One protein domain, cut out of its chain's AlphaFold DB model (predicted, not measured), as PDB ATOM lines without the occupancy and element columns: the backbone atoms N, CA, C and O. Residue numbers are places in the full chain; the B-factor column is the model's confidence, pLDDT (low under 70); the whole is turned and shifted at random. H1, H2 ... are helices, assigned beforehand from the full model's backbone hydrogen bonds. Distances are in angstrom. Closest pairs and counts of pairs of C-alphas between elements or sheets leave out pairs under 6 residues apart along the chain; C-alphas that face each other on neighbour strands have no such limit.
ATOM      1  N   PRO A 115     -51.817  39.932 -45.575       72.31
ATOM      2  CA  PRO A 115     -52.171  38.520 -45.760       72.31
ATOM      3  C   PRO A 115     -50.958  37.619 -46.037       72.31
ATOM      4  O   PRO A 115     -50.993  36.428 -45.726       72.31
ATOM      5  N   GLN A 116     -49.890  38.167 -46.625       80.25
ATOM      6  CA  GLN A 116     -48.653  37.434 -46.894       80.25
ATOM      7  C   GLN A 116     -47.799  37.288 -45.631       80.25
ATOM      8  O   GLN A 116     -47.227  36.227 -45.410       80.25
ATOM      9  N   GLU A 117     -47.761  38.298 -44.767       84.69
ATOM     10  CA  GLU A 117     -47.111  38.222 -43.454       84.69
ATOM     11  C   GLU A 117     -47.749  37.151 -42.571       84.69
ATOM     12  O   GLU A 117     -47.029  36.372 -41.948       84.69
ATOM     13  N   LEU A 118     -49.084  37.034 -42.585       90.06
ATOM     14  CA  LEU A 118     -49.777  35.955 -41.878       90.06
ATOM     15  C   LEU A 118     -49.383  34.577 -42.428       90.06
ATOM     16  O   LEU A 118     -49.134  33.657 -41.652       90.06
ATOM     17  N   LYS A 119     -49.290  34.426 -43.756       90.50
ATOM     18  CA  LYS A 119     -48.796  33.182 -44.371       90.50
ATOM     19  C   LYS A 119     -47.368  32.872 -43.955       90.50
ATOM     20  O   LYS A 119     -47.102  31.737 -43.579       90.50
ATOM     21  N   ASN A 120     -46.481  33.861 -43.991       91.06
ATOM     22  CA  ASN A 120     -45.088  33.690 -43.591       91.06
ATOM     23  C   ASN A 120     -44.995  33.284 -42.111       91.06
ATOM     24  O   ASN A 120     -44.260  32.360 -41.786       91.06
ATOM     25  N   ALA A 121     -45.794  33.902 -41.236       93.94
ATOM     26  CA  ALA A 121     -45.848  33.546 -39.822       93.94
ATOM     27  C   ALA A 121     -46.322  32.097 -39.614       93.94
ATOM     28  O   ALA A 121     -45.698  31.349 -38.867       93.94
ATOM     29  N   VAL A 122     -47.373  31.658 -40.321       95.62
ATOM     30  CA  VAL A 122     -47.838  30.256 -40.276       95.62
ATOM     31  C   VAL A 122     -46.774  29.297 -40.817       95.62
ATOM     32  O   VAL A 122     -46.525  28.260 -40.208       95.62
ATOM     33  N   GLN A 123     -46.133  29.645 -41.934       94.12
ATOM     34  CA  GLN A 123     -45.090  28.836 -42.565       94.12
ATOM     35  C   GLN A 123     -43.862  28.657 -41.663       94.12
ATOM     36  O   GLN A 123     -43.285  27.575 -41.636       94.12
ATOM     37  N   ASN A 124     -43.495  29.700 -40.919       93.12
ATOM     38  CA  ASN A 124     -42.337  29.723 -40.026       93.12
ATOM     39  C   ASN A 124     -42.684  29.351 -38.576       93.12
ATOM     40  O   ASN A 124     -41.851  29.531 -37.688       93.12
ATOM     41  N   PHE A 125     -43.902  28.858 -38.324       94.81
ATOM     42  CA  PHE A 125     -44.395  28.449 -37.002       94.81
ATOM     43  C   PHE A 125     -44.477  29.591 -35.961       94.81
ATOM     44  O   PHE A 125     -44.594  29.332 -34.763       94.81
ATOM     45  N   GLU A 126     -44.453  30.857 -36.394       95.75
ATOM     46  CA  GLU A 126     -44.481  32.071 -35.559       95.75
ATOM     47  C   GLU A 126     -45.911  32.363 -35.047       95.75
ATOM     48  O   GLU A 126     -46.551  33.354 -35.415       95.75
ATOM     49  N   VAL A 127     -46.453  31.471 -34.215       97.19
ATOM     50  CA  VAL A 127     -47.858  31.506 -33.774       97.19
ATOM     51  C   VAL A 127     -48.230  32.814 -33.071       97.19
ATOM     52  O   VAL A 127     -49.293  33.365 -33.353       97.19
ATOM     53  N   LEU A 128     -47.377  33.357 -32.198       95.19
ATOM     54  CA  LEU A 128     -47.676  34.615 -31.498       95.19
ATOM     55  C   LEU A 128     -47.722  35.808 -32.457       95.19
ATOM     56  O   LEU A 128     -48.617  36.646 -32.352       95.19
ATOM     57  N   LYS A 129     -46.835  35.836 -33.454       93.75
ATOM     58  CA  LYS A 129     -46.837  36.859 -34.504       93.75
ATOM     59  C   LYS A 129     -48.090  36.769 -35.375       93.75
ATOM     60  O   LYS A 129     -48.714  37.786 -35.662       93.75
ATOM     61  N   ALA A 130     -48.512  35.556 -35.739       94.69
ATOM     62  CA  ALA A 130     -49.768  35.342 -36.456       94.69
ATOM     63  C   ALA A 130     -50.982  35.837 -35.647       94.69
ATOM     64  O   ALA A 130     -51.871  36.487 -36.198       94.69
ATOM     65  N   LEU A 131     -51.008  35.582 -34.334       93.81
ATOM     66  CA  LEU A 131     -52.056  36.091 -33.446       93.81
ATOM     67  C   LEU A 131     -52.034  37.621 -33.353       93.81
ATOM     68  O   LEU A 131     -53.097  38.233 -33.442       93.81
ATOM     69  N   ALA A 132     -50.857  38.242 -33.238       90.81
ATOM     70  CA  ALA A 132     -50.712  39.698 -33.210       90.81
ATOM     71  C   ALA A 132     -51.240  40.350 -34.503       90.81
ATOM     72  O   ALA A 132     -51.996  41.322 -34.449       90.81
ATOM     73  N   LEU A 133     -50.938  39.763 -35.667       89.44
ATOM     74  CA  LEU A 133     -51.474  40.213 -36.955       89.44
ATOM     75  C   LEU A 133     -53.008  40.141 -36.994       89.44
ATOM     76  O   LEU A 133     -53.658  41.100 -37.411       89.44
ATOM     77  N   LEU A 134     -53.601  39.048 -36.504       89.00
ATOM     78  CA  LEU A 134     -55.060  38.909 -36.415       89.00
ATOM     79  C   LEU A 134     -55.684  39.916 -35.434       89.00
ATOM     80  O   LEU A 134     -56.750  40.462 -35.713       89.00
ATOM     81  N   GLN A 135     -55.026  40.185 -34.304       87.31
ATOM     82  CA  GLN A 135     -55.492  41.128 -33.282       87.31
ATOM     83  C   GLN A 135     -55.427  42.589 -33.737       87.31
ATOM     84  O   GLN A 135     -56.268  43.382 -33.323       87.31
ATOM     85  N   SER A 136     -54.464  42.942 -34.592       81.81
ATOM     86  CA  SER A 136     -54.261  44.323 -35.056       81.81
ATOM     87  C   SER A 136     -55.436  44.898 -35.857       81.81
ATOM     88  O   SER A 136     -55.495  46.098 -36.085       81.81
ATOM     89  N   GLY A 137     -56.367  44.061 -36.335       69.38
ATOM     90  CA  GLY A 137     -57.502  44.502 -37.155       69.38
ATOM     91  C   GLY A 137     -57.141  44.851 -38.607       69.38
ATOM     92  O   GLY A 137     -58.030  45.152 -39.409       69.38
ATOM     93  N   THR A 138     -55.862  44.751 -38.976       69.38
ATOM     94  CA  THR A 138     -55.362  44.979 -40.344       69.38
ATOM     95  C   THR A 138     -55.829  43.891 -41.322       69.38
ATOM     96  O   THR A 138     -56.108  44.166 -42.491       69.38
ATOM     97  N   ILE A 139     -56.009  42.656 -40.839       73.19
ATOM     98  CA  ILE A 139     -56.514  41.525 -41.625       73.19
ATOM     99  C   ILE A 139     -58.044  41.509 -41.589       73.19
ATOM    100  O   ILE A 139     -58.655  41.131 -40.594       73.19
ATOM    101  N   LYS A 140     -58.680  41.878 -42.708       67.06
ATOM    102  CA  LYS A 140     -60.153  41.882 -42.837       67.06
ATOM    103  C   LYS A 140     -60.734  40.589 -43.407       67.06
ATOM    104  O   LYS A 140     -61.910  40.310 -43.193       67.06
ATOM    105  N   ASN A 141     -59.949  39.823 -44.165       67.69
ATOM    106  CA  ASN A 141     -60.387  38.564 -44.764       67.69
ATOM    107  C   ASN A 141     -59.198  37.612 -44.965       67.69
ATOM    108  O   ASN A 141     -58.082  38.067 -45.211       67.69
ATOM    109  N   ILE A 142     -59.446  36.303 -44.879       80.69
ATOM    110  CA  ILE A 142     -58.428  35.248 -44.964       80.69
ATOM    111  C   ILE A 142     -58.827  34.259 -46.065       80.69
ATOM    112  O   ILE A 142     -59.948  33.754 -46.087       80.69
ATOM    113  N   GLY A 143     -57.907  33.987 -46.991       78.19
ATOM    114  CA  GLY A 143     -58.108  33.006 -48.057       78.19
ATOM    115  C   GLY A 143     -57.954  31.559 -47.573       78.19
ATOM    116  O   GLY A 143     -57.317  31.286 -46.559       78.19
ATOM    117  N   LYS A 144     -58.530  30.599 -48.312       85.06
ATOM    118  CA  LYS A 144     -58.406  29.155 -48.005       85.06
ATOM    119  C   LYS A 144     -56.976  28.623 -48.148       85.06
ATOM    120  O   LYS A 144     -56.649  27.589 -47.576       85.06
ATOM    121  N   ASP A 145     -56.144  29.319 -48.908       86.88
ATOM    122  CA  ASP A 145     -54.744  29.000 -49.163       86.88
ATOM    123  C   ASP A 145     -53.863  29.045 -47.904       86.88
ATOM    124  O   ASP A 145     -52.864  28.331 -47.857       86.88
ATOM    125  N   ILE A 146     -54.262  29.770 -46.849       91.81
ATOM    126  CA  ILE A 146     -53.568  29.722 -45.548       91.81
ATOM    127  C   ILE A 146     -53.579  28.313 -44.934       91.81
ATOM    128  O   ILE A 146     -52.631  27.925 -44.256       91.81
ATOM    129  N   LEU A 147     -54.638  27.529 -45.179       93.19
ATOM    130  CA  LEU A 147     -54.732  26.164 -44.661       93.19
ATOM    131  C   LEU A 147     -53.742  25.254 -45.384       93.19
ATOM    132  O   LEU A 147     -53.128  24.406 -44.749       93.19
ATOM    133  N   THR A 148     -53.524  25.474 -46.682       93.12
ATOM    134  CA  THR A 148     -52.459  24.795 -47.430       93.12
ATOM    135  C   THR A 148     -51.087  25.132 -46.846       93.12
ATOM    136  O   THR A 148     -50.294  24.225 -46.615       93.12
ATOM    137  N   THR A 149     -50.820  26.407 -46.533       93.75
ATOM    138  CA  THR A 149     -49.579  26.821 -45.854       93.75
ATOM    139  C   THR A 149     -49.402  26.114 -44.509       93.75
ATOM    140  O   THR A 149     -48.318  25.613 -44.229       93.75
ATOM    141  N   TYR A 150     -50.467  26.011 -43.711       95.50
ATOM    142  CA  TYR A 150     -50.451  25.251 -42.460       95.50
ATOM    143  C   TYR A 150     -50.105  23.769 -42.675       95.50
ATOM    144  O   TYR A 150     -49.261  23.234 -41.962       95.50
ATOM    145  N   TYR A 151     -50.742  23.090 -43.637       93.56
ATOM    146  CA  TYR A 151     -50.492  21.661 -43.856       93.56
ATOM    147  C   TYR A 151     -49.043  21.411 -44.286       93.56
ATOM    148  O   TYR A 151     -48.402  20.525 -43.731       93.56
ATOM    149  N   ASN A 152     -48.494  22.264 -45.156       92.56
ATOM    150  CA  ASN A 152     -47.084  22.207 -45.548       92.56
ATOM    151  C   ASN A 152     -46.135  22.453 -44.361       92.56
ATOM    152  O   ASN A 152     -45.090  21.812 -44.253       92.56
ATOM    153  N   ALA A 153     -46.491  23.372 -43.457       91.50
ATOM    154  CA  ALA A 153     -45.745  23.613 -42.223       91.50
ATOM    155  C   ALA A 153     -45.751  22.371 -41.314       91.50
ATOM    156  O   ALA A 153     -44.697  21.955 -40.837       91.50
ATOM    157  N   ILE A 154     -46.902  21.721 -41.124       91.38
ATOM    158  CA  ILE A 154     -46.977  20.461 -40.369       91.38
ATOM    159  C   ILE A 154     -46.140  19.366 -41.024       91.38
ATOM    160  O   ILE A 154     -45.426  18.670 -40.311       91.38
ATOM    161  N   ASP A 155     -46.199  19.220 -42.348       87.12
ATOM    162  CA  ASP A 155     -45.370  18.251 -43.073       87.12
ATOM    163  C   ASP A 155     -43.879  18.520 -42.830       87.12
ATOM    164  O   ASP A 155     -43.148  17.610 -42.463       87.12
ATOM    165  N   THR A 156     -43.462  19.790 -42.874       85.69
ATOM    166  CA  THR A 156     -42.081  20.196 -42.568       85.69
ATOM    167  C   THR A 156     -41.667  19.826 -41.137       85.69
ATOM    168  O   THR A 156     -40.557  19.340 -40.929       85.69
ATOM    169  N   LEU A 157     -42.536  20.030 -40.137       85.00
ATOM    170  CA  LEU A 157     -42.254  19.624 -38.751       85.00
ATOM    171  C   LEU A 157     -42.197  18.099 -38.600       85.00
ATOM    172  O   LEU A 157     -41.382  17.595 -37.834       85.00
ATOM    173  N   VAL A 158     -43.044  17.361 -39.322       81.81
ATOM    174  CA  VAL A 158     -43.043  15.890 -39.327       81.81
ATOM    175  C   VAL A 158     -41.747  15.360 -39.938       81.81
ATOM    176  O   VAL A 158     -41.107  14.505 -39.330       81.81
ATOM    177  N   ASP A 159     -41.313  15.908 -41.071       76.62
ATOM    178  CA  ASP A 159     -40.081  15.505 -41.760       76.62
ATOM    179  C   ASP A 159     -38.825  15.753 -40.910       76.62
ATOM    180  O   ASP A 159     -37.828  15.051 -41.050       76.62
ATOM    181  N   LYS A 160     -38.864  16.717 -39.979       73.56
ATOM    182  CA  LYS A 160     -37.779  16.938 -39.005       73.56
ATOM    183  C   LYS A 160     -37.694  15.856 -37.925       73.56
ATOM    184  O   LYS A 160     -36.633  15.682 -37.330       73.56
ATOM    185  N   VAL A 161     -38.787  15.141 -37.666       71.00
ATOM    186  CA  VAL A 161     -38.875  14.116 -36.614       71.00
ATOM    187  C   VAL A 161     -38.762  12.694 -37.186       71.00
ATOM    188  O   VAL A 161     -38.242  11.804 -36.512       71.00
ATOM    189  N   VAL A 162     -39.228  12.455 -38.417       62.91
ATOM    190  CA  VAL A 162     -39.325  11.116 -39.035       62.91
ATOM    191  C   VAL A 162     -38.076  10.768 -39.862       62.91
ATOM    192  O   VAL A 162     -37.599  11.571 -40.654       62.91
ATOM    193  N   VAL A 163     -37.561   9.540 -39.709       55.41
ATOM    194  CA  VAL A 163     -36.464   8.982 -40.527       55.41
ATOM    195  C   VAL A 163     -37.027   8.370 -41.815       55.41
ATOM    196  O   VAL A 163     -37.964   7.576 -41.758       55.41
ATOM    197  N   ASP A 164     -36.412   8.674 -42.961       42.31
ATOM    198  CA  ASP A 164     -36.682   7.984 -44.226       42.31
ATOM    199  C   ASP A 164     -36.148   6.545 -44.165       42.31
ATOM    200  O   ASP A 164     -34.941   6.288 -44.180       42.31
ATOM    201  N   SER A 165     -37.058   5.583 -44.056       46.09
ATOM    202  CA  SER A 165     -36.740   4.168 -44.172       46.09
ATOM    203  C   SER A 165     -37.311   3.610 -45.470       46.09
ATOM    204  O   SER A 165     -38.408   3.049 -45.470       46.09
ATOM    205  N   GLU A 178     -34.661  10.084 -29.670       54.88
ATOM    206  CA  GLU A 178     -34.896  11.100 -28.643       54.88
ATOM    207  C   GLU A 178     -36.386  11.372 -28.374       54.88
ATOM    208  O   GLU A 178     -36.736  11.885 -27.316       54.88
ATOM    209  N   PHE A 179     -37.274  11.032 -29.318       60.34
ATOM    210  CA  PHE A 179     -38.723  11.271 -29.216       60.34
ATOM    211  C   PHE A 179     -39.526  10.033 -28.789       60.34
ATOM    212  O   PHE A 179     -40.751  10.107 -28.656       60.34
ATOM    213  N   SER A 180     -38.844   8.911 -28.544       54.53
ATOM    214  CA  SER A 180     -39.439   7.632 -28.126       54.53
ATOM    215  C   SER A 180     -40.230   7.700 -26.808       54.53
ATOM    216  O   SER A 180     -41.113   6.878 -26.590       54.53
ATOM    217  N   GLU A 181     -39.999   8.710 -25.961       55.69
ATOM    218  CA  GLU A 181     -40.798   8.946 -24.745       55.69
ATOM    219  C   GLU A 181     -42.177   9.568 -25.027       55.69
ATOM    220  O   GLU A 181     -43.081   9.499 -24.194       55.69
ATOM    221  N   PHE A 182     -42.356  10.182 -26.201       50.09
ATOM    222  CA  PHE A 182     -43.583  10.887 -26.573       50.09
ATOM    223  C   PHE A 182     -44.491  10.072 -27.503       50.09
ATOM    224  O   PHE A 182     -45.674  10.396 -27.634       50.09
ATOM    225  N   ILE A 183     -43.955   9.042 -28.168       50.56
ATOM    226  CA  ILE A 183     -44.623   8.301 -29.243       50.56
ATOM    227  C   ILE A 183     -44.430   6.790 -29.051       50.56
ATOM    228  O   ILE A 183     -43.304   6.304 -28.996       50.56
ATOM    229  N   ASP A 184     -45.543   6.054 -28.988       40.69
ATOM    230  CA  ASP A 184     -45.561   4.592 -28.849       40.69
ATOM    231  C   ASP A 184     -45.186   3.905 -30.176       40.69
ATOM    232  O   ASP A 184     -45.571   4.368 -31.254       40.69
ATOM    233  N   VAL A 185     -44.417   2.816 -30.107       47.62
ATOM    234  CA  VAL A 185     -43.814   2.166 -31.283       47.62
ATOM    235  C   VAL A 185     -44.783   1.155 -31.890       47.62
ATOM    236  O   VAL A 185     -45.114   0.165 -31.243       47.62
ATOM    237  N   ASP A 186     -45.142   1.336 -33.162       40.72
ATOM    238  CA  ASP A 186     -45.802   0.296 -33.957       40.72
ATOM    239  C   ASP A 186     -45.022   0.041 -35.257       40.72
ATOM    240  O   ASP A 186     -44.517   0.965 -35.899       40.72
ATOM    241  N   TYR A 187     -44.871  -1.232 -35.625       41.19
ATOM    242  CA  TYR A 187     -44.155  -1.638 -36.839       41.19
ATOM    243  C   TYR A 187     -45.130  -1.658 -38.019       41.19
ATOM    244  O   TYR A 187     -46.216  -2.234 -37.916       41.19
ATOM    245  N   ASN A 188     -44.758  -1.071 -39.163       43.72
ATOM    246  CA  ASN A 188     -45.583  -1.213 -40.361       43.72
ATOM    247  C   ASN A 188     -45.453  -2.630 -40.963       43.72
ATOM    248  O   ASN A 188     -44.551  -3.398 -40.620       43.72
ATOM    249  N   ALA A 189     -46.364  -2.982 -41.877       39.28
ATOM    250  CA  ALA A 189     -46.451  -4.313 -42.489       39.28
ATOM    251  C   ALA A 189     -45.195  -4.748 -43.280       39.28
ATOM    252  O   ALA A 189     -45.050  -5.933 -43.570       39.28
ATOM    253  N   ASP A 190     -44.289  -3.813 -43.588       38.19
ATOM    254  CA  ASP A 190     -43.030  -4.056 -44.301       38.19
ATOM    255  C   ASP A 190     -41.824  -4.202 -43.343       38.19
ATOM    256  O   ASP A 190     -40.687  -4.318 -43.800       38.19
ATOM    257  N   GLY A 191     -42.038  -4.170 -42.019       41.00
ATOM    258  CA  GLY A 191     -40.970  -4.253 -41.011       41.00
ATOM    259  C   GLY A 191     -40.171  -2.956 -40.818       41.00
ATOM    260  O   GLY A 191     -39.160  -2.958 -40.117       41.00
ATOM    261  N   PHE A 192     -40.625  -1.847 -41.410       47.53
ATOM    262  CA  PHE A 192     -40.025  -0.522 -41.273       47.53
ATOM    263  C   PHE A 192     -40.831   0.351 -40.303       47.53
ATOM    264  O   PHE A 192     -42.006   0.102 -40.028       47.53
ATOM    265  N   LYS A 193     -40.193   1.384 -39.757       52.88
ATOM    266  CA  LYS A 193     -40.805   2.252 -38.754       52.88
ATOM    267  C   LYS A 193     -41.176   3.600 -39.394       52.88
ATOM    268  O   LYS A 193     -40.307   4.441 -39.586       52.88
ATOM    269  N   ASP A 194     -42.447   3.777 -39.764       59.97
ATOM    270  CA  ASP A 194     -43.017   5.060 -40.212       59.97
ATOM    271  C   ASP A 194     -43.762   5.705 -39.041       59.97
ATOM    272  O   ASP A 194     -44.778   5.185 -38.588       59.97
ATOM    273  N   TYR A 195     -43.234   6.828 -38.561       67.75
ATOM    274  CA  TYR A 195     -43.687   7.529 -37.353       67.75
ATOM    275  C   TYR A 195     -44.544   8.761 -37.647       67.75
ATOM    276  O   TYR A 195     -44.959   9.489 -36.742       67.75
ATOM    277  N   SER A 196     -44.778   9.044 -38.928       73.69
ATOM    278  CA  SER A 196     -45.419  10.281 -39.365       73.69
ATOM    279  C   SER A 196     -46.827  10.437 -38.792       73.69
ATOM    280  O   SER A 196     -47.260  11.547 -38.471       73.69
ATOM    281  N   LYS A 197     -47.551   9.331 -38.601       78.62
ATOM    282  CA  LYS A 197     -48.918   9.326 -38.077       78.62
ATOM    283  C   LYS A 197     -48.975   9.721 -36.601       78.62
ATOM    284  O   LYS A 197     -49.845  10.506 -36.212       78.62
ATOM    285  N   GLU A 198     -48.067   9.205 -35.789       77.31
ATOM    286  CA  GLU A 198     -47.990   9.458 -34.356       77.31
ATOM    287  C   GLU A 198     -47.476  10.873 -34.080       77.31
ATOM    288  O   GLU A 198     -48.082  11.591 -33.282       77.31
ATOM    289  N   VAL A 199     -46.462  11.333 -34.823       82.50
ATOM    290  CA  VAL A 199     -46.004  12.732 -34.770       82.50
ATOM    291  C   VAL A 199     -47.158  13.680 -35.101       82.50
ATOM    292  O   VAL A 199     -47.443  14.612 -34.348       82.50
ATOM    293  N   ARG A 200     -47.910  13.411 -36.179       87.44
ATOM    294  CA  ARG A 200     -49.103  14.202 -36.533       87.44
ATOM    295  C   ARG A 200     -50.172  14.161 -35.447       87.44
ATOM    296  O   ARG A 200     -50.882  15.147 -35.257       87.44
ATOM    297  N   LYS A 201     -50.332  13.035 -34.747       88.94
ATOM    298  CA  LYS A 201     -51.278  12.907 -33.631       88.94
ATOM    299  C   LYS A 201     -50.872  13.803 -32.460       88.94
ATOM    300  O   LYS A 201     -51.749  14.466 -31.909       88.94
ATOM    301  N   GLU A 202     -49.589  13.868 -32.119       87.69
ATOM    302  CA  GLU A 202     -49.094  14.754 -31.060       87.69
ATOM    303  C   GLU A 202     -49.135  16.232 -31.468       87.69
ATOM    304  O   GLU A 202     -49.598  17.069 -30.690       87.69
ATOM    305  N   LEU A 203     -48.809  16.563 -32.723       90.25
ATOM    306  CA  LEU A 203     -48.920  17.930 -33.249       90.25
ATOM    307  C   LEU A 203     -50.360  18.472 -33.267       90.25
ATOM    308  O   LEU A 203     -50.539  19.686 -33.254       90.25
ATOM    309  N   LYS A 204     -51.409  17.639 -33.183       92.44
ATOM    310  CA  LYS A 204     -52.797  18.126 -32.973       92.44
ATOM    311  C   LYS A 204     -53.019  18.808 -31.618       92.44
ATOM    312  O   LYS A 204     -54.055  19.433 -31.403       92.44
ATOM    313  N   LYS A 205     -52.083  18.656 -30.681       91.94
ATOM    314  CA  LYS A 205     -52.096  19.335 -29.378       91.94
ATOM    315  C   LYS A 205     -51.234  20.607 -29.380       91.94
ATOM    316  O   LYS A 205     -51.137  21.249 -28.338       91.94
ATOM    317  N   SER A 206     -50.603  20.940 -30.510       94.88
ATOM    318  CA  SER A 206     -49.688  22.076 -30.643       94.88
ATOM    319  C   SER A 206     -50.409  23.422 -30.682       94.88
ATOM    320  O   SER A 206     -51.600  23.514 -31.002       94.88
ATOM    321  N   SER A 207     -49.654  24.486 -30.418       96.44
ATOM    322  CA  SER A 207     -50.110  25.862 -30.609       96.44
ATOM    323  C   SER A 207     -50.436  26.170 -32.077       96.44
ATOM    324  O   SER A 207     -51.376  26.916 -32.363       96.44
ATOM    325  N   LEU A 208     -49.729  25.530 -33.014       96.00
ATOM    326  CA  LEU A 208     -49.955  25.675 -34.451       96.00
ATOM    327  C   LEU A 208     -51.282  25.039 -34.904       96.00
ATOM    328  O   LEU A 208     -51.999  25.633 -35.711       96.00
ATOM    329  N   ASP A 209     -51.662  23.872 -34.366       96.19
ATOM    330  CA  ASP A 209     -52.984  23.280 -34.649       96.19
ATOM    331  C   ASP A 209     -54.121  24.108 -34.032       96.19
ATOM    332  O   ASP A 209     -55.197  24.230 -34.621       96.19
ATOM    333  N   GLU A 210     -53.890  24.735 -32.876       97.31
ATOM    334  CA  GLU A 210     -54.853  25.683 -32.313       97.31
ATOM    335  C   GLU A 210     -55.024  26.916 -33.212       97.31
ATOM    336  O   GLU A 210     -56.157  27.316 -33.495       97.31
ATOM    337  N   LEU A 211     -53.928  27.461 -33.750       97.12
ATOM    338  CA  LEU A 211     -53.983  28.528 -34.750       97.12
ATOM    339  C   LEU A 211     -54.767  28.093 -35.998       97.12
ATOM    340  O   LEU A 211     -55.623  28.845 -36.468       97.12
ATOM    341  N   ARG A 212     -54.572  26.863 -36.500       96.88
ATOM    342  CA  ARG A 212     -55.384  26.323 -37.609       96.88
ATOM    343  C   ARG A 212     -56.879  26.377 -37.295       96.88
ATOM    344  O   ARG A 212     -57.649  26.816 -38.147       96.88
ATOM    345  N   LYS A 213     -57.318  25.960 -36.100       97.00
ATOM    346  CA  LYS A 213     -58.751  25.981 -35.726       97.00
ATOM    347  C   LYS A 213     -59.330  27.396 -35.743       97.00
ATOM    348  O   LYS A 213     -60.477  27.583 -36.167       97.00
ATOM    349  N   ILE A 214     -58.544  28.385 -35.312       95.88
ATOM    350  CA  ILE A 214     -58.918  29.805 -35.364       95.88
ATOM    351  C   ILE A 214     -59.111  30.224 -36.825       95.88
ATOM    352  O   ILE A 214     -60.185  30.707 -37.190       95.88
ATOM    353  N   LEU A 215     -58.113  29.962 -37.674       94.94
ATOM    354  CA  LEU A 215     -58.144  30.297 -39.101       94.94
ATOM    355  C   LEU A 215     -59.329  29.629 -39.820       94.94
ATOM    356  O   LEU A 215     -60.057  30.290 -40.559       94.94
ATOM    357  N   GLU A 216     -59.593  28.347 -39.558       95.62
ATOM    358  CA  GLU A 216     -60.744  27.628 -40.117       95.62
ATOM    359  C   GLU A 216     -62.086  28.219 -39.690       95.62
ATOM    360  O   GLU A 216     -63.021  28.269 -40.492       95.62
ATOM    361  N   SER A 217     -62.203  28.649 -38.433       94.69
ATOM    362  CA  SER A 217     -63.428  29.269 -37.925       94.69
ATOM    363  C   SER A 217     -63.694  30.601 -38.623       94.69
ATOM    364  O   SER A 217     -64.829  30.860 -39.024       94.69
ATOM    365  N   ILE A 218     -62.647  31.403 -38.838       92.25
ATOM    366  CA  ILE A 218     -62.732  32.670 -39.576       92.25
ATOM    367  C   ILE A 218     -63.157  32.418 -41.029       92.25
ATOM    368  O   ILE A 218     -64.107  33.033 -41.508       92.25
ATOM    369  N   ILE A 219     -62.541  31.444 -41.709       91.12
ATOM    370  CA  ILE A 219     -62.893  31.058 -43.090       91.12
ATOM    371  C   ILE A 219     -64.356  30.590 -43.200       91.12
ATOM    372  O   ILE A 219     -65.003  30.805 -44.227       91.12
ATOM    373  N   LYS A 220     -64.902  29.967 -42.149       93.19
ATOM    374  CA  LYS A 220     -66.316  29.551 -42.067       93.19
ATOM    375  C   LYS A 220     -67.283  30.705 -41.760       93.19
ATOM    376  O   LYS A 220     -68.481  30.460 -41.640       93.19
ATOM    377  N   GLY A 221     -66.793  31.941 -41.661       89.31
ATOM    378  CA  GLY A 221     -67.601  33.152 -41.494       89.31
ATOM    379  C   GLY A 221     -67.674  33.687 -40.064       89.31
ATOM    380  O   GLY A 221     -68.458  34.597 -39.800       89.31
ATOM    381  N   LYS A 222     -66.885  33.146 -39.129       91.75
ATOM    382  CA  LYS A 222     -66.792  33.686 -37.767       91.75
ATOM    383  C   LYS A 222     -65.968  34.975 -37.749       91.75
ATOM    384  O   LYS A 222     -64.988  35.089 -38.482       91.75
ATOM    385  N   SER A 223     -66.320  35.933 -36.887       89.69
ATOM    386  CA  SER A 223     -65.471  37.113 -36.689       89.69
ATOM    387  C   SER A 223     -64.137  36.724 -36.045       89.69
ATOM    388  O   SER A 223     -64.076  35.797 -35.235       89.69
ATOM    389  N   ILE A 224     -63.070  37.453 -36.388       88.62
ATOM    390  CA  ILE A 224     -61.724  37.236 -35.835       88.62
ATOM    391  C   ILE A 224     -61.747  37.330 -34.308       88.62
ATOM    392  O   ILE A 224     -61.261  36.428 -33.633       88.62
ATOM    393  N   GLU A 225     -62.388  38.366 -33.762       89.19
ATOM    394  CA  GLU A 225     -62.526  38.562 -32.317       89.19
ATOM    395  C   GLU A 225     -63.168  37.347 -31.633       89.19
ATOM    396  O   GLU A 225     -62.617  36.809 -30.676       89.19
ATOM    397  N   SER A 226     -64.293  36.851 -32.160       91.19
ATOM    398  CA  SER A 226     -64.985  35.693 -31.588       91.19
ATOM    399  C   SER A 226     -64.172  34.402 -31.733       91.19
ATOM    400  O   SER A 226     -64.171  33.576 -30.822       91.19
ATOM    401  N   ALA A 227     -63.459  34.214 -32.848       93.44
ATOM    402  CA  ALA A 227     -62.587  33.056 -33.044       93.44
ATOM    403  C   ALA A 227     -61.398  33.053 -32.066       93.44
ATOM    404  O   ALA A 227     -61.061  32.006 -31.518       93.44
ATOM    405  N   LEU A 228     -60.799  34.221 -31.811       92.50
ATOM    406  CA  LEU A 228     -59.713  34.383 -30.846       92.50
ATOM    407  C   LEU A 228     -60.193  34.139 -29.410       92.50
ATOM    408  O   LEU A 228     -59.583  33.344 -28.698       92.50
ATOM    409  N   GLN A 229     -61.304  34.758 -29.000       91.19
ATOM    410  CA  GLN A 229     -61.833  34.660 -27.630       91.19
ATOM    411  C   GLN A 229     -62.234  33.233 -27.222       91.19
ATOM    412  O   GLN A 229     -62.190  32.891 -26.042       91.19
ATOM    413  N   GLU A 230     -62.598  32.381 -28.182       93.06
ATOM    414  CA  GLU A 230     -62.927  30.972 -27.926       93.06
ATOM    415  C   GLU A 230     -61.718  30.023 -27.972       93.06
ATOM    416  O   GLU A 230     -61.856  28.841 -27.655       93.06
ATOM    417  N   SER A 231     -60.542  30.519 -28.357       94.50
ATOM    418  CA  SER A 231     -59.327  29.708 -28.475       94.50
ATOM    419  C   SER A 231     -58.659  29.418 -27.129       94.50
ATOM    420  O   SER A 231     -58.878  30.089 -26.115       94.50
ATOM    421  N   ALA A 232     -57.730  28.461 -27.130       93.50
ATOM    422  CA  ALA A 232     -56.902  28.165 -25.966       93.50
ATOM    423  C   ALA A 232     -56.000  29.337 -25.524       93.50
ATOM    424  O   ALA A 232     -55.551  29.333 -24.372       93.50
ATOM    425  N   PHE A 233     -55.774  30.355 -26.363       94.62
ATOM    426  CA  PHE A 233     -54.946  31.524 -26.035       94.62
ATOM    427  C   PHE A 233     -55.633  32.529 -25.105       94.62
ATOM    428  O   PHE A 233     -54.952  33.371 -24.519       94.62
ATOM    429  N   TYR A 234     -56.948  32.422 -24.911       93.06
ATOM    430  CA  TYR A 234     -57.718  33.309 -24.041       93.06
ATOM    431  C   TYR A 234     -58.348  32.537 -22.881       93.06
ATOM    432  O   TYR A 234     -58.620  31.334 -22.954       93.06
ATOM    433  N   ASP A 235     -58.485  33.194 -21.734       90.06
ATOM    434  CA  ASP A 235     -59.231  32.648 -20.603       90.06
ATOM    435  C   ASP A 235     -60.733  32.973 -20.696       90.06
ATOM    436  O   ASP A 235     -61.179  33.736 -21.547       90.06
ATOM    437  N   LYS A 236     -61.537  32.410 -19.786       88.19
ATOM    438  CA  LYS A 236     -62.996  32.633 -19.757       88.19
ATOM    439  C   LYS A 236     -63.401  34.095 -19.505       88.19
ATOM    440  O   LYS A 236     -64.577  34.414 -19.619       88.19
ATOM    441  N   LYS A 237     -62.462  34.952 -19.090       87.94
ATOM    442  CA  LYS A 237     -62.665  36.389 -18.861       87.94
ATOM    443  C   LYS A 237     -62.167  37.227 -20.046       87.94
ATOM    444  O   LYS A 237     -62.176  38.450 -19.956       87.94
ATOM    445  N   GLY A 238     -61.721  36.579 -21.121       85.69
ATOM    446  CA  GLY A 238     -61.202  37.200 -22.329       85.69
ATOM    447  C   GLY A 238     -59.803  37.790 -22.197       85.69
ATOM    448  O   GLY A 238     -59.402  38.622 -23.010       85.69
ATOM    449  N   LYS A 239     -59.034  37.369 -21.185       89.38
ATOM    450  CA  LYS A 239     -57.639  37.783 -21.026       89.38
ATOM    451  C   LYS A 239     -56.720  36.882 -21.847       89.38
ATOM    452  O   LYS A 239     -56.795  35.656 -21.744       89.38
ATOM    453  N   PHE A 240     -55.811  37.499 -22.602       90.38
ATOM    454  CA  PHE A 240     -54.745  36.799 -23.316       90.38
ATOM    455  C   PHE A 240     -53.821  36.095 -22.308       90.38
ATOM    456  O   PHE A 240     -53.288  36.725 -21.389       90.38
ATOM    457  N   LYS A 241     -53.704  34.769 -22.425       90.12
ATOM    458  CA  LYS A 241     -52.909  33.916 -21.527       90.12
ATOM    459  C   LYS A 241     -51.398  34.028 -21.738       90.12
ATOM    460  O   LYS A 241     -50.704  33.963 -20.718       90.12
ATOM    461  N   PRO A 242     -50.879  34.129 -22.981       90.31
ATOM    462  CA  PRO A 242     -49.447  34.284 -23.209       90.31
ATOM    463  C   PRO A 242     -48.903  35.496 -22.466       90.31
ATOM    464  O   PRO A 242     -49.521  36.564 -22.451       90.31
ATOM    465  N   LYS A 243     -47.766  35.309 -21.801       87.88
ATOM    466  CA  LYS A 243     -47.179  36.348 -20.956       87.88
ATOM    467  C   LYS A 243     -46.354  37.332 -21.778       87.88
ATOM    468  O   LYS A 243     -46.300  38.506 -21.414       87.88
ATOM    469  N   TYR A 244     -45.744  36.861 -22.863       88.38
ATOM    470  CA  TYR A 244     -44.832  37.642 -23.691       88.38
ATOM    471  C   TYR A 244     -45.357  37.713 -25.133       88.38
ATOM    472  O   TYR A 244     -44.856  37.012 -26.007       88.38
ATOM    473  N   PRO A 245     -46.377  38.552 -25.405       83.94
ATOM    474  CA  PRO A 245     -47.037  38.623 -26.715       83.94
ATOM    475  C   PRO A 245     -46.119  39.065 -27.863       83.94
ATOM    476  O   PRO A 245     -46.458  38.841 -29.017       83.94
ATOM    477  N   ASN A 246     -44.978  39.685 -27.548       89.06
ATOM    478  CA  ASN A 246     -44.024  40.194 -28.535       89.06
ATOM    479  C   ASN A 246     -43.028  39.127 -29.026       89.06
ATOM    480  O   ASN A 246     -42.234  39.421 -29.912       89.06
ATOM    481  N   LEU A 247     -43.025  37.928 -28.430       93.06
ATOM    482  CA  LEU A 247     -42.206  36.809 -28.904       93.06
ATOM    483  C   LEU A 247     -42.869  36.125 -30.107       93.06
ATOM    484  O   LEU A 247     -44.032  36.383 -30.406       93.06
ATOM    485  N   CYS A 248     -42.152  35.228 -30.786       94.56
ATOM    486  CA  CYS A 248     -42.673  34.543 -31.974       94.56
ATOM    487  C   CYS A 248     -43.372  33.206 -31.672       94.56
ATOM    488  O   CYS A 248     -44.390  32.894 -32.298       94.56
ATOM    489  N   TYR A 249     -42.856  32.415 -30.728       96.88
ATOM    490  CA  TYR A 249     -43.238  31.010 -30.535       96.88
ATOM    491  C   TYR A 249     -43.875  30.765 -29.164       96.88
ATOM    492  O   TYR A 249     -43.493  31.395 -28.182       96.88
ATOM    493  N   ILE A 250     -44.827  29.829 -29.074       96.88
ATOM    494  CA  ILE A 250     -45.499  29.490 -27.808       96.88
ATOM    495  C   ILE A 250     -45.941  28.021 -27.736       96.88
ATOM    496  O   ILE A 250     -47.117  27.711 -27.911       96.88
ATOM    497  N   PRO A 251     -45.028  27.082 -27.459       96.75
ATOM    498  CA  PRO A 251     -45.379  25.672 -27.439       96.75
ATOM    499  C   PRO A 251     -46.399  25.344 -26.341       96.75
ATOM    500  O   PRO A 251     -46.305  25.812 -25.203       96.75
ATOM    501  N   PHE A 252     -47.376  24.502 -26.674       95.44
ATOM    502  CA  PHE A 252     -48.391  24.003 -25.741       95.44
ATOM    503  C   PHE A 252     -47.968  22.711 -25.039       95.44
ATOM    504  O   PHE A 252     -48.533  22.358 -24.000       95.44
ATOM    505  N   SER A 253     -46.982  22.006 -25.590       93.00
ATOM    506  CA  SER A 253     -46.481  20.739 -25.067       93.00
ATOM    507  C   SER A 253     -44.955  20.691 -25.085       93.00
ATOM    508  O   SER A 253     -44.305  21.394 -25.858       93.00
ATOM    509  N   LEU A 254     -44.382  19.824 -24.243       91.12
ATOM    510  CA  LEU A 254     -42.945  19.544 -24.260       91.12
ATOM    511  C   LEU A 254     -42.503  18.965 -25.614       91.12
ATOM    512  O   LEU A 254     -41.425  19.295 -26.084       91.12
ATOM    513  N   PHE A 255     -43.361  18.182 -26.274       88.94
ATOM    514  CA  PHE A 255     -43.103  17.651 -27.615       88.94
ATOM    515  C   PHE A 255     -42.930  18.766 -28.657       88.94
ATOM    516  O   PHE A 255     -41.951  18.780 -29.396       88.94
ATOM    517  N   GLU A 256     -43.850  19.735 -28.688       92.88
ATOM    518  CA  GLU A 256     -43.745  20.896 -29.580       92.88
ATOM    519  C   GLU A 256     -42.508  21.737 -29.247       92.88
ATOM    520  O   GLU A 256     -41.779  22.132 -30.153       92.88
ATOM    521  N   LEU A 257     -42.232  21.960 -27.955       94.69
ATOM    522  CA  LEU A 257     -41.022  22.657 -27.520       94.69
ATOM    523  C   LEU A 257     -39.757  21.936 -28.003       94.69
ATOM    524  O   LEU A 257     -38.885  22.595 -28.558       94.69
ATOM    525  N   LYS A 258     -39.667  20.608 -27.847       90.31
ATOM    526  CA  LYS A 258     -38.519  19.810 -28.297       90.31
ATOM    527  C   LYS A 258     -38.294  19.959 -29.802       90.31
ATOM    528  O   LYS A 258     -37.161  20.162 -30.207       90.31
ATOM    529  N   ILE A 259     -39.344  19.967 -30.629       88.44
ATOM    530  CA  ILE A 259     -39.182  20.234 -32.069       88.44
ATOM    531  C   ILE A 259     -38.628  21.644 -32.309       88.44
ATOM    532  O   ILE A 259     -37.673  21.804 -33.062       88.44
ATOM    533  N   LEU A 260     -39.208  22.665 -31.669       92.12
ATOM    534  CA  LEU A 260     -38.804  24.059 -31.882       92.12
ATOM    535  C   LEU A 260     -37.352  24.324 -31.468       92.12
ATOM    536  O   LEU A 260     -36.654  25.056 -32.164       92.12
ATOM    537  N   VAL A 261     -36.883  23.745 -30.358       92.50
ATOM    538  CA  VAL A 261     -35.508  23.983 -29.891       92.50
ATOM    539  C   VAL A 261     -34.452  23.287 -30.748       92.50
ATOM    540  O   VAL A 261     -33.328  23.776 -30.794       92.50
ATOM    541  N   GLU A 262     -34.794  22.210 -31.460       87.06
ATOM    542  CA  GLU A 262     -33.886  21.525 -32.398       87.06
ATOM    543  C   GLU A 262     -33.772  22.248 -33.755       87.06
ATOM    544  O   GLU A 262     -32.944  21.893 -34.593       87.06
ATOM    545  N   LEU A 263     -34.589  23.277 -34.003       87.44
ATOM    546  CA  LEU A 263     -34.462  24.122 -35.187       87.44
ATOM    547  C   LEU A 263     -33.433  25.228 -34.926       87.44
ATOM    548  O   LEU A 263     -33.742  26.235 -34.291       87.44
ATOM    549  N   ASP A 264     -32.223  25.074 -35.470       84.75
ATOM    550  CA  ASP A 264     -31.120  26.040 -35.309       84.75
ATOM    551  C   ASP A 264     -31.468  27.469 -35.768       84.75
ATOM    552  O   ASP A 264     -30.911  28.438 -35.262       84.75
ATOM    553  N   SER A 265     -32.418  27.630 -36.697       86.19
ATOM    554  CA  SER A 265     -32.896  28.948 -37.139       86.19
ATOM    555  C   SER A 265     -33.730  29.689 -36.088       86.19
ATOM    556  O   SER A 265     -34.013  30.873 -36.258       86.19
ATOM    557  N   ILE A 266     -34.175  29.004 -35.033       90.00
ATOM    558  CA  ILE A 266     -34.988  29.578 -33.962       90.00
ATOM    559  C   ILE A 266     -34.074  29.971 -32.803       90.00
ATOM    560  O   ILE A 266     -33.489  29.117 -32.134       90.00
ATOM    561  N   SER A 267     -33.996  31.272 -32.512       92.69
ATOM    562  CA  SER A 267     -33.391  31.755 -31.266       92.69
ATOM    563  C   SER A 267     -34.244  31.327 -30.071       92.69
ATOM    564  O   SER A 267     -35.462  31.533 -30.068       92.69
ATOM    565  N   LEU A 268     -33.616  30.770 -29.028       96.19
ATOM    566  CA  LEU A 268     -34.345  30.266 -27.858       96.19
ATOM    567  C   LEU A 268     -35.102  31.390 -27.140       96.19
ATOM    568  O   LEU A 268     -36.189  31.153 -26.614       96.19
ATOM    569  N   GLY A 269     -34.593  32.625 -27.186       95.62
ATOM    570  CA  GLY A 269     -35.241  33.785 -26.570       95.62
ATOM    571  C   GLY A 269     -36.581  34.187 -27.198       95.62
ATOM    572  O   GLY A 269     -37.332  34.949 -26.598       95.62
ATOM    573  N   GLN A 270     -36.922  33.648 -28.373       95.75
ATOM    574  CA  GLN A 270     -38.200  33.894 -29.052       95.75
ATOM    575  C   GLN A 270     -39.318  32.927 -28.626       95.75
ATOM    576  O   GLN A 270     -40.408  32.957 -29.204       95.75
ATOM    577  N   ILE A 271     -39.065  32.062 -27.639       97.06
ATOM    578  CA  ILE A 271     -39.994  31.022 -27.193       97.06
ATOM    579  C   ILE A 271     -40.630  31.404 -25.848       97.06
ATOM    580  O   ILE A 271     -39.959  31.483 -24.820       97.06
ATOM    581  N   ASP A 272     -41.952  31.582 -25.835       96.38
ATOM    582  CA  ASP A 272     -42.740  31.770 -24.615       96.38
ATOM    583  C   ASP A 272     -43.074  30.413 -23.963       96.38
ATOM    584  O   ASP A 272     -43.866  29.621 -24.476       96.38
ATOM    585  N   LEU A 273     -42.524  30.167 -22.770       96.38
ATOM    586  CA  LEU A 273     -42.763  28.954 -21.977       96.38
ATOM    587  C   LEU A 273     -44.064  28.983 -21.150       96.38
ATOM    588  O   LEU A 273     -44.260  28.142 -20.274       96.38
ATOM    589  N   SER A 274     -44.978  29.931 -21.385       93.31
ATOM    590  CA  SER A 274     -46.171  30.165 -20.549       93.31
ATOM    591  C   SER A 274     -47.066  28.941 -20.307       93.31
ATOM    592  O   SER A 274     -47.740  28.892 -19.268       93.31
ATOM    593  N   PHE A 275     -47.087  27.982 -21.238       94.56
ATOM    594  CA  PHE A 275     -47.856  26.733 -21.151       94.56
ATOM    595  C   PHE A 275     -47.025  25.516 -20.720       94.56
ATOM    596  O   PHE A 275     -47.591  24.470 -20.393       94.56
TER     597      PHE A 275
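What this domain is: This is residues 115 to 165 and 178 to 275 of the 746 residues of an uncharacterized protein of Helicobacter valdiviensis (UniProt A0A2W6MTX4). Four helices, H1, H2, H5 and H3, stand side by side in a small bundle, with H6 across one end and H4 across the other. The long link of residues 230 to 253 runs past one side of the bundle to H7, set crosswise to H3, and residues 178 to 195 extend the length beyond the H4 end. The printed part has 149 residues, with seven named helices in order H1 to H7 and no named strand; the class is all helix, though under half of the residues, 70, are in named elements. It is compact, with a radius of gyration of the C-alphas of 16.1 A, and spans 51 by 31 by 30 A.

How they stand to each other: H1, residues 115 to 123, and H2, residues 127 to 135, form a helical hairpin, a shallow tilt of 23 degrees, opposite ways; their closest C-alphas, Leu 118 and Ala 130, are 5.5 A apart. H3, residues 145 to 161, is the hub, touching four helices. It touches H1 with residues 146 to 153 alone, closest C-alphas Gln 123 and Ala 153 at 5.3 A. H4, residues 196 to 203, touches H3 at 68 degrees, a tilt only just steep, closest C-alphas Val 158 and Ser 196 at 6.1 A. H5, residues 207 to 219, touches H3 at 16 degrees, opposite ways, closest C-alphas Tyr 150 and Arg 212 at 7.0 A. H5 touches H2 too, closest C-alphas Val 127 and Leu 208 at 6.2 A. H6, residues 224 to 229, forms a hairpin with H5, closest C-alphas Ile 214 and Ala 227 at 5.4 A. H7, residues 254 to 261, only just touches H3, with 3 pairs of C-alphas within 8 A, the closest Leu 157 and Ile 259 at 7.4 A. Every O i to N i+4 pair is within hydrogen-bond range in H1, H2, H4, H5, H6 and H7, and 12 of 13 in H3.

Where its parts are: H1 begins at C-alpha 115 (-52.171, 38.520, -45.760). H3 measures 25.1 A and H5 18.6 A from first to last C-alpha. H7 ends at C-alpha 261 (-35.508, 23.983, -29.891).

The domain as a whole: The C-alphas farthest apart, Asp 190 and Lys 237, are 51.7 A apart. Residues 166 to 177 are not printed, and C-alphas 165 and 178 are 17.1 A apart across the cut. The link H6 to H7 is long. The pLDDT is under 70 at residues 137 to 138, 140 to 141, 162 to 165 and 178 to 195.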